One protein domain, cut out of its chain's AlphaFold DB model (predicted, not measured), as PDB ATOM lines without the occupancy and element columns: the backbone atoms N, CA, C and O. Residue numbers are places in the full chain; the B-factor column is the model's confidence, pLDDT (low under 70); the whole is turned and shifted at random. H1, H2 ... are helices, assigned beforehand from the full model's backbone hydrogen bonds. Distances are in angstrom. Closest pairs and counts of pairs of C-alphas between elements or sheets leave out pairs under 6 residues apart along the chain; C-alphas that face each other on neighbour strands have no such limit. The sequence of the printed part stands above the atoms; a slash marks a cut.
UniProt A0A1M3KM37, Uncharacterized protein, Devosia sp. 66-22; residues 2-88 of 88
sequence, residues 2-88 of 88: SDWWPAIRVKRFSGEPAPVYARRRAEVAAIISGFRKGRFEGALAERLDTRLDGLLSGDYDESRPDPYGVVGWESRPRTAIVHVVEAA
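AT A GLANCE: This is residues 2 to 88 of the 88 residues of an uncharacterized protein of Devosia sp. 66-22 (UniProt A0A1M3KM37). A hairpin of two helices, H1 and H2, makes the core, with long stretches of chain outside the helices before and after it and a tail, residues 75 to 88, that sticks out. Residues 2 to 17 run in the opposite sense to H1 toward its first residue, and the chain after H2 folds back past the hairpin before the tail leaves it. The printed part has 87 residues, with H1 and then H2 and no named strand; the class is all helix, though 35 of the 87 residues are in named elements, under half. The whole is loose, with a radius of gyration of the C-alphas of 15.9 A, and it is elongated, spanning 62 by 36 by 22 A, with the tail making much of the length.

IN THESE COORDINATES: Residues 2 to 17 hold no named element. H1 is residues 18 to 36, 26.8 A from first to last C-alpha, and begins with C-alpha 18 at (45.260, -14.006, -16.120). H2 is residues 42 to 57, 23.2 A long, and ends with C-alpha 57 at (30.407, -20.355, -10.013). Residues 58 to 88 hold no named element, and C-alpha 88 is at (2.030, 22.348, -23.568).

HOW THE PARTS SIT: H1 and H2 form a helical hairpin. They touch, and their closest C-alphas, those of Val 28 and Leu 52, are 6.3 A apart. They run opposite ways at a steep tilt of 38 degrees. In H1 and H2 every O i to N i+4 pair is within hydrogen-bond range.

THE WHOLE: The two C-alphas farthest apart, those of Ser 14 and Ala 88, are 61.8 A apart. Residues 75 to 88 stand free, and the body without them spans 35 by 29 by 21 A. The link from H1 to H2 is tight, and the printed part has no cut. The mean pLDDT of the printed part is 82.0, and residues 2 to 4 and 73 to 88 are under 70.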
ATOM      1  N   SER A   2      33.711   4.422   9.244       49.50
ATOM      2  CA  SER A   2      34.555   3.589   8.386       49.50
ATOM      3  C   SER A   2      33.726   2.438   7.816       49.50
ATOM      4  O   SER A   2      33.123   1.694   8.585       49.50
ATOM      5  N   ASP A   3      33.681   2.329   6.487       58.88
ATOM      6  CA  ASP A   3      33.147   1.200   5.717       58.88
ATOM      7  C   ASP A   3      33.768  -0.122   6.219       58.88
ATOM      8  O   ASP A   3      34.775  -0.592   5.695       58.88
ATOM      9  N   TRP A   4      33.199  -0.735   7.264       69.19
ATOM     10  CA  TRP A   4      33.703  -1.969   7.899       69.19
ATOM     11  C   TRP A   4      33.509  -3.224   7.023       69.19
ATOM     12  O   TRP A   4      33.646  -4.363   7.467       69.19
ATOM     13  N   TRP A   5      33.182  -3.059   5.745       74.06
ATOM     14  CA  TRP A   5      32.984  -4.204   4.877       74.06
ATOM     15  C   TRP A   5      34.321  -4.867   4.516       74.06
ATOM     16  O   TRP A   5      35.238  -4.191   4.042       74.06
ATOM     17  N   PRO A   6      34.438  -6.200   4.656       81.75
ATOM     18  CA  PRO A   6      35.654  -6.906   4.296       81.75
ATOM     19  C   PRO A   6      36.010  -6.692   2.824       81.75
ATOM     20  O   PRO A   6      35.141  -6.560   1.944       81.75
ATOM     21  N   ALA A   7      37.318  -6.701   2.562       85.94
ATOM     22  CA  ALA A   7      37.852  -6.642   1.212       85.94
ATOM     23  C   ALA A   7      37.264  -7.780   0.367       85.94
ATOM     24  O   ALA A   7      37.225  -8.936   0.795       85.94
ATOM     25  N   ILE A   8      36.820  -7.449  -0.843       87.62
ATOM     26  CA  ILE A   8      36.252  -8.426  -1.771       87.62
ATOM     27  C   ILE A   8      37.400  -9.287  -2.301       87.62
ATOM     28  O   ILE A   8      38.299  -8.796  -2.986       87.62
ATOM     29  N   ARG A   9      37.392 -10.577  -1.955       88.75
ATOM     30  CA  ARG A   9      38.407 -11.548  -2.376       88.75
ATOM     31  C   ARG A   9      37.794 -12.516  -3.379       88.75
ATOM     32  O   ARG A   9      36.930 -13.306  -3.021       88.75
ATOM     33  N   VAL A  10      38.279 -12.473  -4.618       92.69
ATOM     34  CA  VAL A  10      37.835 -13.359  -5.703       92.69
ATOM     35  C   VAL A  10      38.944 -14.354  -6.008       92.69
ATOM     36  O   VAL A  10      40.054 -13.958  -6.383       92.69
ATOM     37  N   LYS A  11      38.658 -15.648  -5.828       92.62
ATOM     38  CA  LYS A  11      39.591 -16.726  -6.175       92.62
ATOM     39  C   LYS A  11      39.663 -16.875  -7.693       92.62
ATOM     40  O   LYS A  11      38.644 -16.776  -8.373       92.62
ATOM     41  N   ARG A  12      40.867 -17.113  -8.209       93.94
ATOM     42  CA  ARG A  12      41.088 -17.491  -9.609       93.94
ATOM     43  C   ARG A  12      40.680 -18.951  -9.803       93.94
ATOM     44  O   ARG A  12      40.993 -19.772  -8.940       93.94
ATOM     45  N   PHE A  13      40.000 -19.262 -10.901       93.00
ATOM     46  CA  PHE A  13      39.664 -20.647 -11.231       93.00
ATOM     47  C   PHE A  13      40.874 -21.390 -11.813       93.00
ATOM     48  O   PHE A  13      41.824 -20.778 -12.310       93.00
ATOM     49  N   SER A  14      40.851 -22.723 -11.749       92.75
ATOM     50  CA  SER A  14      41.891 -23.544 -12.377       92.75
ATOM     51  C   SER A  14      41.857 -23.359 -13.896       92.75
ATOM     52  O   SER A  14      40.787 -23.401 -14.492       92.75
ATOM     53  N   GLY A  15      43.012 -23.115 -14.520       91.00
ATOM     54  CA  GLY A  15      43.116 -22.895 -15.971       91.00
ATOM     55  C   GLY A  15      42.640 -21.525 -16.474       91.00
ATOM     56  O   GLY A  15      42.881 -21.198 -17.630       91.00
ATOM     57  N   GLU A  16      42.042 -20.684 -15.625       91.38
ATOM     58  CA  GLU A  16      41.548 -19.358 -16.019       91.38
ATOM     59  C   GLU A  16      42.705 -18.445 -16.448       91.38
ATOM     60  O   GLU A  16      43.604 -18.205 -15.635       91.38
ATOM     61  N   PRO A  17      42.718 -17.880 -17.668       94.44
ATOM     62  CA  PRO A  17      43.766 -16.954 -18.090       94.44
ATOM     63  C   PRO A  17      43.844 -15.717 -17.184       94.44
ATOM     64  O   PRO A  17      42.831 -15.178 -16.745       94.44
ATOM     65  N   ALA A  18      45.054 -15.208 -16.935       94.25
ATOM     66  CA  ALA A  18      45.260 -14.006 -16.120       94.25
ATOM     67  C   ALA A  18      44.407 -12.782 -16.541       94.25
ATOM     68  O   ALA A  18      43.828 -12.151 -15.651       94.25
ATOM     69  N   PRO A  19      44.268 -12.435 -17.842       93.12
ATOM     70  CA  PRO A  19      43.416 -11.311 -18.241       93.12
ATOM     71  C   PRO A  19      41.923 -11.570 -17.995       93.12
ATOM     72  O   PRO A  19      41.196 -10.640 -17.649       93.12
ATOM     73  N   VAL A  20      41.472 -12.821 -18.124       92.44
ATOM     74  CA  VAL A  20      40.083 -13.227 -17.853       92.44
ATOM     75  C   VAL A  20      39.786 -13.103 -16.357       92.44
ATOM     76  O   VAL A  20      38.845 -12.411 -15.969       92.44
ATOM     77  N   TYR A  21      40.682 -13.625 -15.511       94.50
ATOM     78  CA  TYR A  21      40.612 -13.463 -14.057       94.50
ATOM     79  C   TYR A  21      40.542 -11.991 -13.637       94.50
ATOM     80  O   TYR A  21      39.713 -11.621 -12.804       94.50
ATOM     81  N   ALA A  22      41.401 -11.138 -14.204       93.25
ATOM     82  CA  ALA A  22      41.441  -9.719 -13.863       93.25
ATOM     83  C   ALA A  22      40.115  -9.011 -14.185       93.25
ATOM     84  O   ALA A  22      39.612  -8.254 -13.352       93.25
ATOM     85  N   ARG A  23      39.524  -9.298 -15.353       93.50
ATOM     86  CA  ARG A  23      38.226  -8.745 -15.773       93.50
ATOM     87  C   ARG A  23      37.095  -9.215 -14.867       93.50
ATOM     88  O   ARG A  23      36.381  -8.383 -14.315       93.50
ATOM     89  N   ARG A  24      36.984 -10.524 -14.639       94.81
ATOM     90  CA  ARG A  24      35.956 -11.095 -13.762       94.81
ATOM     91  C   ARG A  24      36.055 -10.562 -12.342       94.81
ATOM     92  O   ARG A  24      35.055 -10.164 -11.755       94.81
ATOM     93  N   ARG A  25      37.268 -10.523 -11.786       95.06
ATOM     94  CA  ARG A  25      37.520  -9.956 -10.459       95.06
ATOM     95  C   ARG A  25      37.046  -8.505 -10.377       95.06
ATOM     96  O   ARG A  25      36.467  -8.132  -9.359       95.06
ATOM     97  N   ALA A  26      37.327  -7.698 -11.399       93.31
ATOM     98  CA  ALA A  26      36.899  -6.305 -11.439       93.31
ATOM     99  C   ALA A  26      35.367  -6.190 -11.494       93.31
ATOM    100  O   ALA A  26      34.797  -5.410 -10.735       93.31
ATOM    101  N   GLU A  27      34.708  -7.013 -12.314       95.19
ATOM    102  CA  GLU A  27      33.247  -7.060 -12.427       95.19
ATOM    103  C   GLU A  27      32.595  -7.448 -11.092       95.19
ATOM    104  O   GLU A  27      31.783  -6.695 -10.560       95.19
ATOM    105  N   VAL A  28      33.036  -8.544 -10.465       95.06
ATOM    106  CA  VAL A  28      32.558  -8.973  -9.136       95.06
ATOM    107  C   VAL A  28      32.740  -7.870  -8.090       95.06
ATOM    108  O   VAL A  28      31.833  -7.590  -7.303       95.06
ATOM    109  N   ALA A  29      33.907  -7.217  -8.079       93.62
ATOM    110  CA  ALA A  29      34.184  -6.139  -7.140       93.62
ATOM    111  C   ALA A  29      33.251  -4.936  -7.347       93.62
ATOM    112  O   ALA A  29      32.773  -4.364  -6.364       93.62
ATOM    113  N   ALA A  30      32.968  -4.577  -8.601       92.19
ATOM    114  CA  ALA A  30      32.057  -3.494  -8.951       92.19
ATOM    115  C   ALA A  30      30.612  -3.807  -8.541       92.19
ATOM    116  O   ALA A  30      29.970  -2.967  -7.907       92.19
ATOM    117  N   ILE A  31      30.129  -5.025  -8.817       94.00
ATOM    118  CA  ILE A  31      28.772  -5.460  -8.456       94.00
ATOM    119  C   ILE A  31      28.575  -5.408  -6.938       94.00
ATOM    120  O   ILE A  31      27.684  -4.719  -6.440       94.00
ATOM    121  N   ILE A  32      29.449  -6.066  -6.173       93.12
ATOM    122  CA  ILE A  32      29.331  -6.106  -4.709       93.12
ATOM    123  C   ILE A  32      29.455  -4.697  -4.115       93.12
ATOM    124  O   ILE A  32      28.705  -4.334  -3.209       93.12
ATOM    125  N   SER A  33      30.372  -3.872  -4.627       90.75
ATOM    126  CA  SER A  33      30.514  -2.487  -4.160       90.75
ATOM    127  C   SER A  33      29.284  -1.638  -4.476       90.75
ATOM    128  O   SER A  33      28.927  -0.764  -3.687       90.75
ATOM    129  N   GLY A  34      28.628  -1.880  -5.613       90.69
ATOM    130  CA  GLY A  34      27.382  -1.217  -5.973       90.69
ATOM    131  C   GLY A  34      26.220  -1.615  -5.064       90.69
ATOM    132  O   GLY A  34      25.534  -0.727  -4.558       90.69
ATOM    133  N   PHE A  35      26.075  -2.907  -4.749       91.69
ATOM    134  CA  PHE A  35      25.086  -3.386  -3.778       91.69
ATOM    135  C   PHE A  35      25.305  -2.804  -2.380       91.69
ATOM    136  O   PHE A  35      24.373  -2.270  -1.787       91.69
ATOM    137  N   ARG A  36      26.549  -2.816  -1.877       89.81
ATOM    138  CA  ARG A  36      26.894  -2.236  -0.561       89.81
ATOM    139  C   ARG A  36      26.498  -0.766  -0.431       89.81
ATOM    140  O   ARG A  36      26.197  -0.307   0.664       89.81
ATOM    141  N   LYS A  37      26.523  -0.033  -1.543       88.44
ATOM    142  CA  LYS A  37      26.206   1.397  -1.610       88.44
ATOM    143  C   LYS A  37      24.756   1.670  -2.043       88.44
ATOM    144  O   LYS A  37      24.438   2.828  -2.292       88.44
ATOM    145  N   GLY A  38      23.911   0.641  -2.182       87.56
ATOM    146  CA  GLY A  38      22.508   0.784  -2.596       87.56
ATOM    147  C   GLY A  38      22.331   1.377  -3.998       87.56
ATOM    148  O   GLY A  38      21.439   2.184  -4.216       87.56
ATOM    149  N   ARG A  39      23.226   1.060  -4.943       86.88
ATOM    150  CA  ARG A  39      23.251   1.683  -6.285       86.88
ATOM    151  C   ARG A  39      22.447   0.935  -7.344       86.88
ATOM    152  O   ARG A  39      22.288   1.448  -8.449       86.88
ATOM    153  N   PHE A  40      21.996  -0.275  -7.035       89.50
ATOM    154  CA  PHE A  40      21.253  -1.124  -7.955       89.50
ATOM    155  C   PHE A  40      19.893  -1.433  -7.352       89.50
ATOM    156  O   PHE A  40      19.813  -1.847  -6.199       89.50
ATOM    157  N   GLU A  41      18.842  -1.254  -8.147       87.12
ATOM    158  CA  GLU A  41      17.459  -1.476  -7.732       87.12
ATOM    159  C   GLU A  41      16.664  -2.173  -8.843       87.12
ATOM    160  O   GLU A  41      17.060  -2.183 -10.017       87.12
ATOM    161  N   GLY A  42      15.534  -2.771  -8.455       91.88
ATOM    162  CA  GLY A  42      14.582  -3.417  -9.357       91.88
ATOM    163  C   GLY A  42      15.219  -4.473 -10.263       91.88
ATOM    164  O   GLY A  42      16.105  -5.224  -9.858       91.88
ATOM    165  N   ALA A  43      14.801  -4.490 -11.528       91.56
ATOM    166  CA  ALA A  43      15.255  -5.480 -12.505       91.56
ATOM    167  C   ALA A  43      16.776  -5.461 -12.754       91.56
ATOM    168  O   ALA A  43      17.342  -6.467 -13.179       91.56
ATOM    169  N   LEU A  44      17.457  -4.329 -12.525       90.44
ATOM    170  CA  LEU A  44      18.915  -4.274 -12.657       90.44
ATOM    171  C   LEU A  44      19.596  -5.007 -11.498       90.44
ATOM    172  O   LEU A  44      20.549  -5.741 -11.740       90.44
ATOM    173  N   ALA A  45      19.099  -4.843 -10.269       92.94
ATOM    174  CA  ALA A  45      19.610  -5.566  -9.108       92.94
ATOM    175  C   ALA A  45      19.486  -7.083  -9.301       92.94
ATOM    176  O   ALA A  45      20.476  -7.787  -9.150       92.94
ATOM    177  N   GLU A  46      18.321  -7.573  -9.733       94.44
ATOM    178  CA  GLU A  46      18.091  -9.006  -9.988       94.44
ATOM    179  C   GLU A  46      19.046  -9.569 -11.049       94.44
ATOM    180  O   GLU A  46      19.674 -10.609 -10.861       94.44
ATOM    181  N   ARG A  47      19.229  -8.844 -12.157       94.56
ATOM    182  CA  ARG A  47      20.162  -9.241 -13.221       94.56
ATOM    183  C   ARG A  47      21.611  -9.281 -12.752       94.56
ATOM    184  O   ARG A  47      22.367 -10.147 -13.191       94.56
ATOM    185  N   LEU A  48      22.009  -8.324 -11.917       94.75
ATOM    186  CA  LEU A  48      23.356  -8.266 -11.359       94.75
ATOM    187  C   LEU A  48      23.578  -9.337 -10.295       94.75
ATOM    188  O   LEU A  48      24.701  -9.814 -10.179       94.75
ATOM    189  N   ASP A  49      22.532  -9.752  -9.585       95.00
ATOM    190  CA  ASP A  49      22.576 -10.881  -8.657       95.00
ATOM    191  C   ASP A  49      22.788 -12.206  -9.409       95.00
ATOM    192  O   ASP A  49      23.777 -12.895  -9.168       95.00
ATOM    193  N   THR A  50      21.985 -12.491 -10.444       95.50
ATOM    194  CA  THR A  50      22.206 -13.659 -11.323       95.50
ATOM    195  C   THR A  50      23.581 -13.622 -11.994       95.50
ATOM    196  O   THR A  50      24.259 -14.641 -12.119       95.50
ATOM    197  N   ARG A  51      24.028 -12.439 -12.433       95.31
ATOM    198  CA  ARG A  51      25.358 -12.285 -13.029       95.31
ATOM    199  C   ARG A  51      26.462 -12.541 -12.005       95.31
ATOM    200  O   ARG A  51      27.458 -13.169 -12.354       95.31
ATOM    201  N   LEU A  52      26.304 -12.057 -10.775       95.69
ATOM    202  CA  LEU A  52      27.258 -12.282  -9.698       95.69
ATOM    203  C   LEU A  52      27.395 -13.774  -9.391       95.69
ATOM    204  O   LEU A  52      28.523 -14.242  -9.268       95.69
ATOM    205  N   ASP A  53      26.282 -14.505  -9.339       95.81
ATOM    206  CA  ASP A  53      26.280 -15.956  -9.143       95.81
ATOM    207  C   ASP A  53      27.102 -16.673 -10.229       95.81
ATOM    208  O   ASP A  53      28.084 -17.343  -9.910       95.81
ATOM    209  N   GLY A  54      26.836 -16.401 -11.513       94.94
ATOM    210  CA  GLY A  54      27.602 -16.995 -12.621       94.94
ATOM    211  C   GLY A  54      29.099 -16.642 -12.611       94.94
ATOM    212  O   GLY A  54      29.959 -17.479 -12.889       94.94
ATOM    213  N   LEU A  55      29.464 -15.410 -12.230       94.44
ATOM    214  CA  LEU A  55      30.875 -15.008 -12.089       94.44
ATOM    215  C   LEU A  55      31.580 -15.727 -10.920       94.44
ATOM    216  O   LEU A  55      32.811 -15.865 -10.926       94.44
ATOM    217  N   LEU A  56      30.838 -16.143  -9.891       93.69
ATOM    218  CA  LEU A  56      31.369 -16.845  -8.721       93.69
ATOM    219  C   LEU A  56      31.376 -18.368  -8.897       93.69
ATOM    220  O   LEU A  56      32.281 -19.008  -8.355       93.69
ATOM    221  N   SER A  57      30.440 -18.929  -9.665       92.56
ATOM    222  CA  SER A  57      30.407 -20.355 -10.013       92.56
ATOM    223  C   SER A  57      31.388 -20.712 -11.134       92.56
ATOM    224  O   SER A  57      31.896 -21.830 -11.176       92.56
ATOM    225  N   GLY A  58      31.717 -19.743 -11.994       88.25
ATOM    226  CA  GLY A  58      32.501 -19.972 -13.208       88.25
ATOM    227  C   GLY A  58      31.637 -20.177 -14.454       88.25
ATOM    228  O   GLY A  58      32.187 -20.247 -15.549       88.25
ATOM    229  N   ASP A  59      30.311 -20.178 -14.308       89.25
ATOM    230  CA  ASP A  59      29.338 -20.303 -15.397       89.25
ATOM    231  C   ASP A  59      29.006 -18.933 -16.006       89.25
ATOM    232  O   ASP A  59      27.855 -18.493 -16.051       89.25
ATOM    233  N   TYR A  60      30.028 -18.206 -16.453       85.50
ATOM    234  CA  TYR A  60      29.855 -16.905 -17.096       85.50
ATOM    235  C   TYR A  60      30.420 -16.913 -18.514       85.50
ATOM    236  O   TYR A  60      31.445 -17.522 -18.806       85.50
ATOM    237  N   ASP A  61      29.752 -16.182 -19.402       86.69
ATOM    238  CA  ASP A  61      30.230 -15.977 -20.764       86.69
ATOM    239  C   ASP A  61      31.383 -14.960 -20.781       86.69
ATOM    240  O   ASP A  61      31.179 -13.755 -20.585       86.69
ATOM    241  N   GLU A  62      32.602 -15.449 -21.016       83.62
ATOM    242  CA  GLU A  62      33.807 -14.628 -21.163       83.62
ATOM    243  C   GLU A  62      33.826 -13.795 -22.455       83.62
ATOM    244  O   GLU A  62      34.513 -12.771 -22.511       83.62
ATOM    245  N   SER A  63      33.043 -14.187 -23.467       86.50
ATOM    246  CA  SER A  63      32.897 -13.455 -24.733       86.50
ATOM    247  C   SER A  63      32.126 -12.153 -24.541       86.50
ATOM    248  O   SER A  63      32.241 -11.226 -25.346       86.50
ATOM    249  N   ARG A  64      31.358 -12.061 -23.449       84.94
ATOM    250  CA  ARG A  64      30.581 -10.886 -23.067       84.94
ATOM    251  C   ARG A  64      30.954 -10.422 -21.650       84.94
ATOM    252  O   ARG A  64      30.166 -10.583 -20.710       84.94
ATOM    253  N   PRO A  65      32.154  -9.843 -21.472       83.69
ATOM    254  CA  PRO A  65      32.576  -9.304 -20.185       83.69
ATOM    255  C   PRO A  65      31.773  -8.042 -19.850       83.69
ATOM    256  O   PRO A  65      31.508  -7.234 -20.737       83.69
ATOM    257  N   ASP A  66      31.412  -7.867 -18.576       86.75
ATOM    258  CA  ASP A  66      30.689  -6.695 -18.066       86.75
ATOM    259  C   ASP A  66      29.513  -6.216 -18.953       86.75
ATOM    260  O   ASP A  66      29.500  -5.081 -19.442       86.75
ATOM    261  N   PRO A  67      28.486  -7.058 -19.180       86.81
ATOM    262  CA  PRO A  67      27.369  -6.727 -20.067       86.81
ATOM    263  C   PRO A  67      26.536  -5.530 -19.591       86.81
ATOM    264  O   PRO A  67      25.752  -4.991 -20.374       86.81
ATOM    265  N   TYR A  68      26.683  -5.131 -18.327       87.25
ATOM    266  CA  TYR A  68      25.955  -4.029 -17.702       87.25
ATOM    267  C   TYR A  68      26.820  -2.773 -17.499       87.25
ATOM    268  O   TYR A  68      26.313  -1.761 -17.020       87.25
ATOM    269  N   GLY A  69      28.102  -2.810 -17.882       89.06
ATOM    270  CA  GLY A  69      29.025  -1.679 -17.773       89.06
ATOM    271  C   GLY A  69      29.310  -1.237 -16.333       89.06
ATOM    272  O   GLY A  69      29.553  -0.050 -16.098       89.06
ATOM    273  N   VAL A  70      29.248  -2.154 -15.362       88.38
ATOM    274  CA  VAL A  70      29.396  -1.849 -13.933       88.38
ATOM    275  C   VAL A  70      30.825  -1.473 -13.547       88.38
ATOM    276  O   VAL A  70      31.008  -0.686 -12.620       88.38
ATOM    277  N   VAL A  71      31.849  -1.962 -14.257       86.38
ATOM    278  CA  VAL A  71      33.257  -1.678 -13.921       86.38
ATOM    279  C   VAL A  71      33.615  -0.215 -14.206       86.38
ATOM    280  O   VAL A  71      34.415   0.379 -13.488       86.38
ATOM    281  N   GLY A  72      32.990   0.392 -15.218       78.38
ATOM    282  CA  GLY A  72      33.209   1.790 -15.613       78.38
ATOM    283  C   GLY A  72      32.183   2.784 -15.063       78.38
ATOM    284  O   GLY A  72      32.248   3.972 -15.384       78.38
ATOM    285  N   TRP A  73      31.221   2.323 -14.262       68.75
ATOM    286  CA  TRP A  73      30.047   3.121 -13.904       68.75
ATOM    287  C   TRP A  73      30.375   4.316 -12.974       68.75
ATOM    288  O   TRP A  73      29.672   5.322 -13.018       68.75
ATOM    289  N   GLU A  74      31.473   4.264 -12.199       59.41
ATOM    290  CA  GLU A  74      31.900   5.368 -11.310       59.41
ATOM    291  C   GLU A  74      32.553   6.546 -12.056       59.41
ATOM    292  O   GLU A  74      32.583   7.653 -11.526       59.41
ATOM    293  N   SER A  75      33.034   6.338 -13.287       51.47
ATOM    294  CA  SER A  75      33.714   7.375 -14.083       51.47
ATOM    295  C   SER A  75      32.777   8.150 -15.009       51.47
ATOM    296  O   SER A  75      33.224   9.043 -15.729       51.47
ATOM    297  N   ARG A  76      31.480   7.824 -15.028       49.19
ATOM    298  CA  ARG A  76      30.503   8.604 -15.791       49.19
ATOM    299  C   ARG A  76      30.076   9.806 -14.948       49.19
ATOM    300  O   ARG A  76      29.616   9.599 -13.823       49.19
ATOM    301  N   PRO A  77      30.200  11.053 -15.451       46.09
ATOM    302  CA  PRO A  77      29.576  12.178 -14.772       46.09
ATOM    303  C   PRO A  77      28.097  11.839 -14.586       46.09
ATOM    304  O   PRO A  77      27.482  11.238 -15.472       46.09
ATOM    305  N   ARG A  78      27.529  12.200 -13.430       49.53
ATOM    306  CA  ARG A  78      26.080  12.189 -13.220       49.53
ATOM    307  C   ARG A  78      25.485  13.227 -14.175       49.53
ATOM    308  O   ARG A  78      25.145  14.323 -13.748       49.53
ATOM    309  N   THR A  79      25.410  12.926 -15.470       43.47
ATOM    310  CA  THR A  79      24.519  13.642 -16.371       43.47
ATOM    311  C   THR A  79      23.147  13.380 -15.795       43.47
ATOM    312  O   THR A  79      22.625  12.268 -15.866       43.47
ATOM    313  N   ALA A  80      22.639  14.398 -15.104       41.75
ATOM    314  CA  ALA A  80      21.256  14.485 -14.724       41.75
ATOM    315  C   ALA A  80      20.450  14.094 -15.960       41.75
ATOM    316  O   ALA A  80      20.597  14.702 -17.023       41.75
ATOM    317  N   ILE A  81      19.640  13.048 -15.834       48.09
ATOM    318  CA  ILE A  81      18.517  12.863 -16.738       48.09
ATOM    319  C   ILE A  81      17.634  14.078 -16.455       48.09
ATOM    320  O   ILE A  81      16.841  14.078 -15.517       48.09
ATOM    321  N   VAL A  82      17.862  15.172 -17.181       51.53
ATOM    322  CA  VAL A  82      16.938  16.295 -17.205       51.53
ATOM    323  C   VAL A  82      15.720  15.738 -17.921       51.53
ATOM    324  O   VAL A  82      15.723  15.589 -19.140       51.53
ATOM    325  N   HIS A  83      14.708  15.340 -17.150       44.03
ATOM    326  CA  HIS A  83      13.361  15.221 -17.683       44.03
ATOM    327  C   HIS A  83      13.007  16.609 -18.221       44.03
ATOM    328  O   HIS A  83      12.665  17.509 -17.455       44.03
ATOM    329  N   VAL A  84      13.155  16.804 -19.531       50.06
ATOM    330  CA  VAL A  84      12.499  17.906 -20.227       50.06
ATOM    331  C   VAL A  84      11.016  17.569 -20.178       50.06
ATOM    332  O   VAL A  84      10.510  16.781 -20.972       50.06
ATOM    333  N   VAL A  85      10.343  18.086 -19.156       48.22
ATOM    334  CA  VAL A  85       8.890  18.167 -19.140       48.22
ATOM    335  C   VAL A  85       8.558  19.343 -20.050       48.22
ATOM    336  O   VAL A  85       8.641  20.494 -19.625       48.22
ATOM    337  N   GLU A  86       8.272  19.073 -21.325       42.03
ATOM    338  CA  GLU A  86       7.592  20.065 -22.155       42.03
ATOM    339  C   GLU A  86       6.169  20.211 -21.612       42.03
ATOM    340  O   GLU A  86       5.354  19.292 -21.686       42.03
ATOM    341  N   ALA A  87       5.907  21.358 -20.990       45.25
ATOM    342  CA  ALA A  87       4.556  21.825 -20.746       45.25
ATOM    343  C   ALA A  87       4.004  22.369 -22.071       45.25
ATOM    344  O   ALA A  87       4.588  23.292 -22.642       45.25
ATOM    345  N   ALA A  88       2.896  21.795 -22.532       54.09
ATOM    346  CA  ALA A  88       2.030  22.348 -23.568       54.09
ATOM    347  C   ALA A  88       0.596  22.384 -23.033       54.09
ATOM    348  O   ALA A  88       0.211  21.407 -22.346       54.09
TER     349      ALA A  88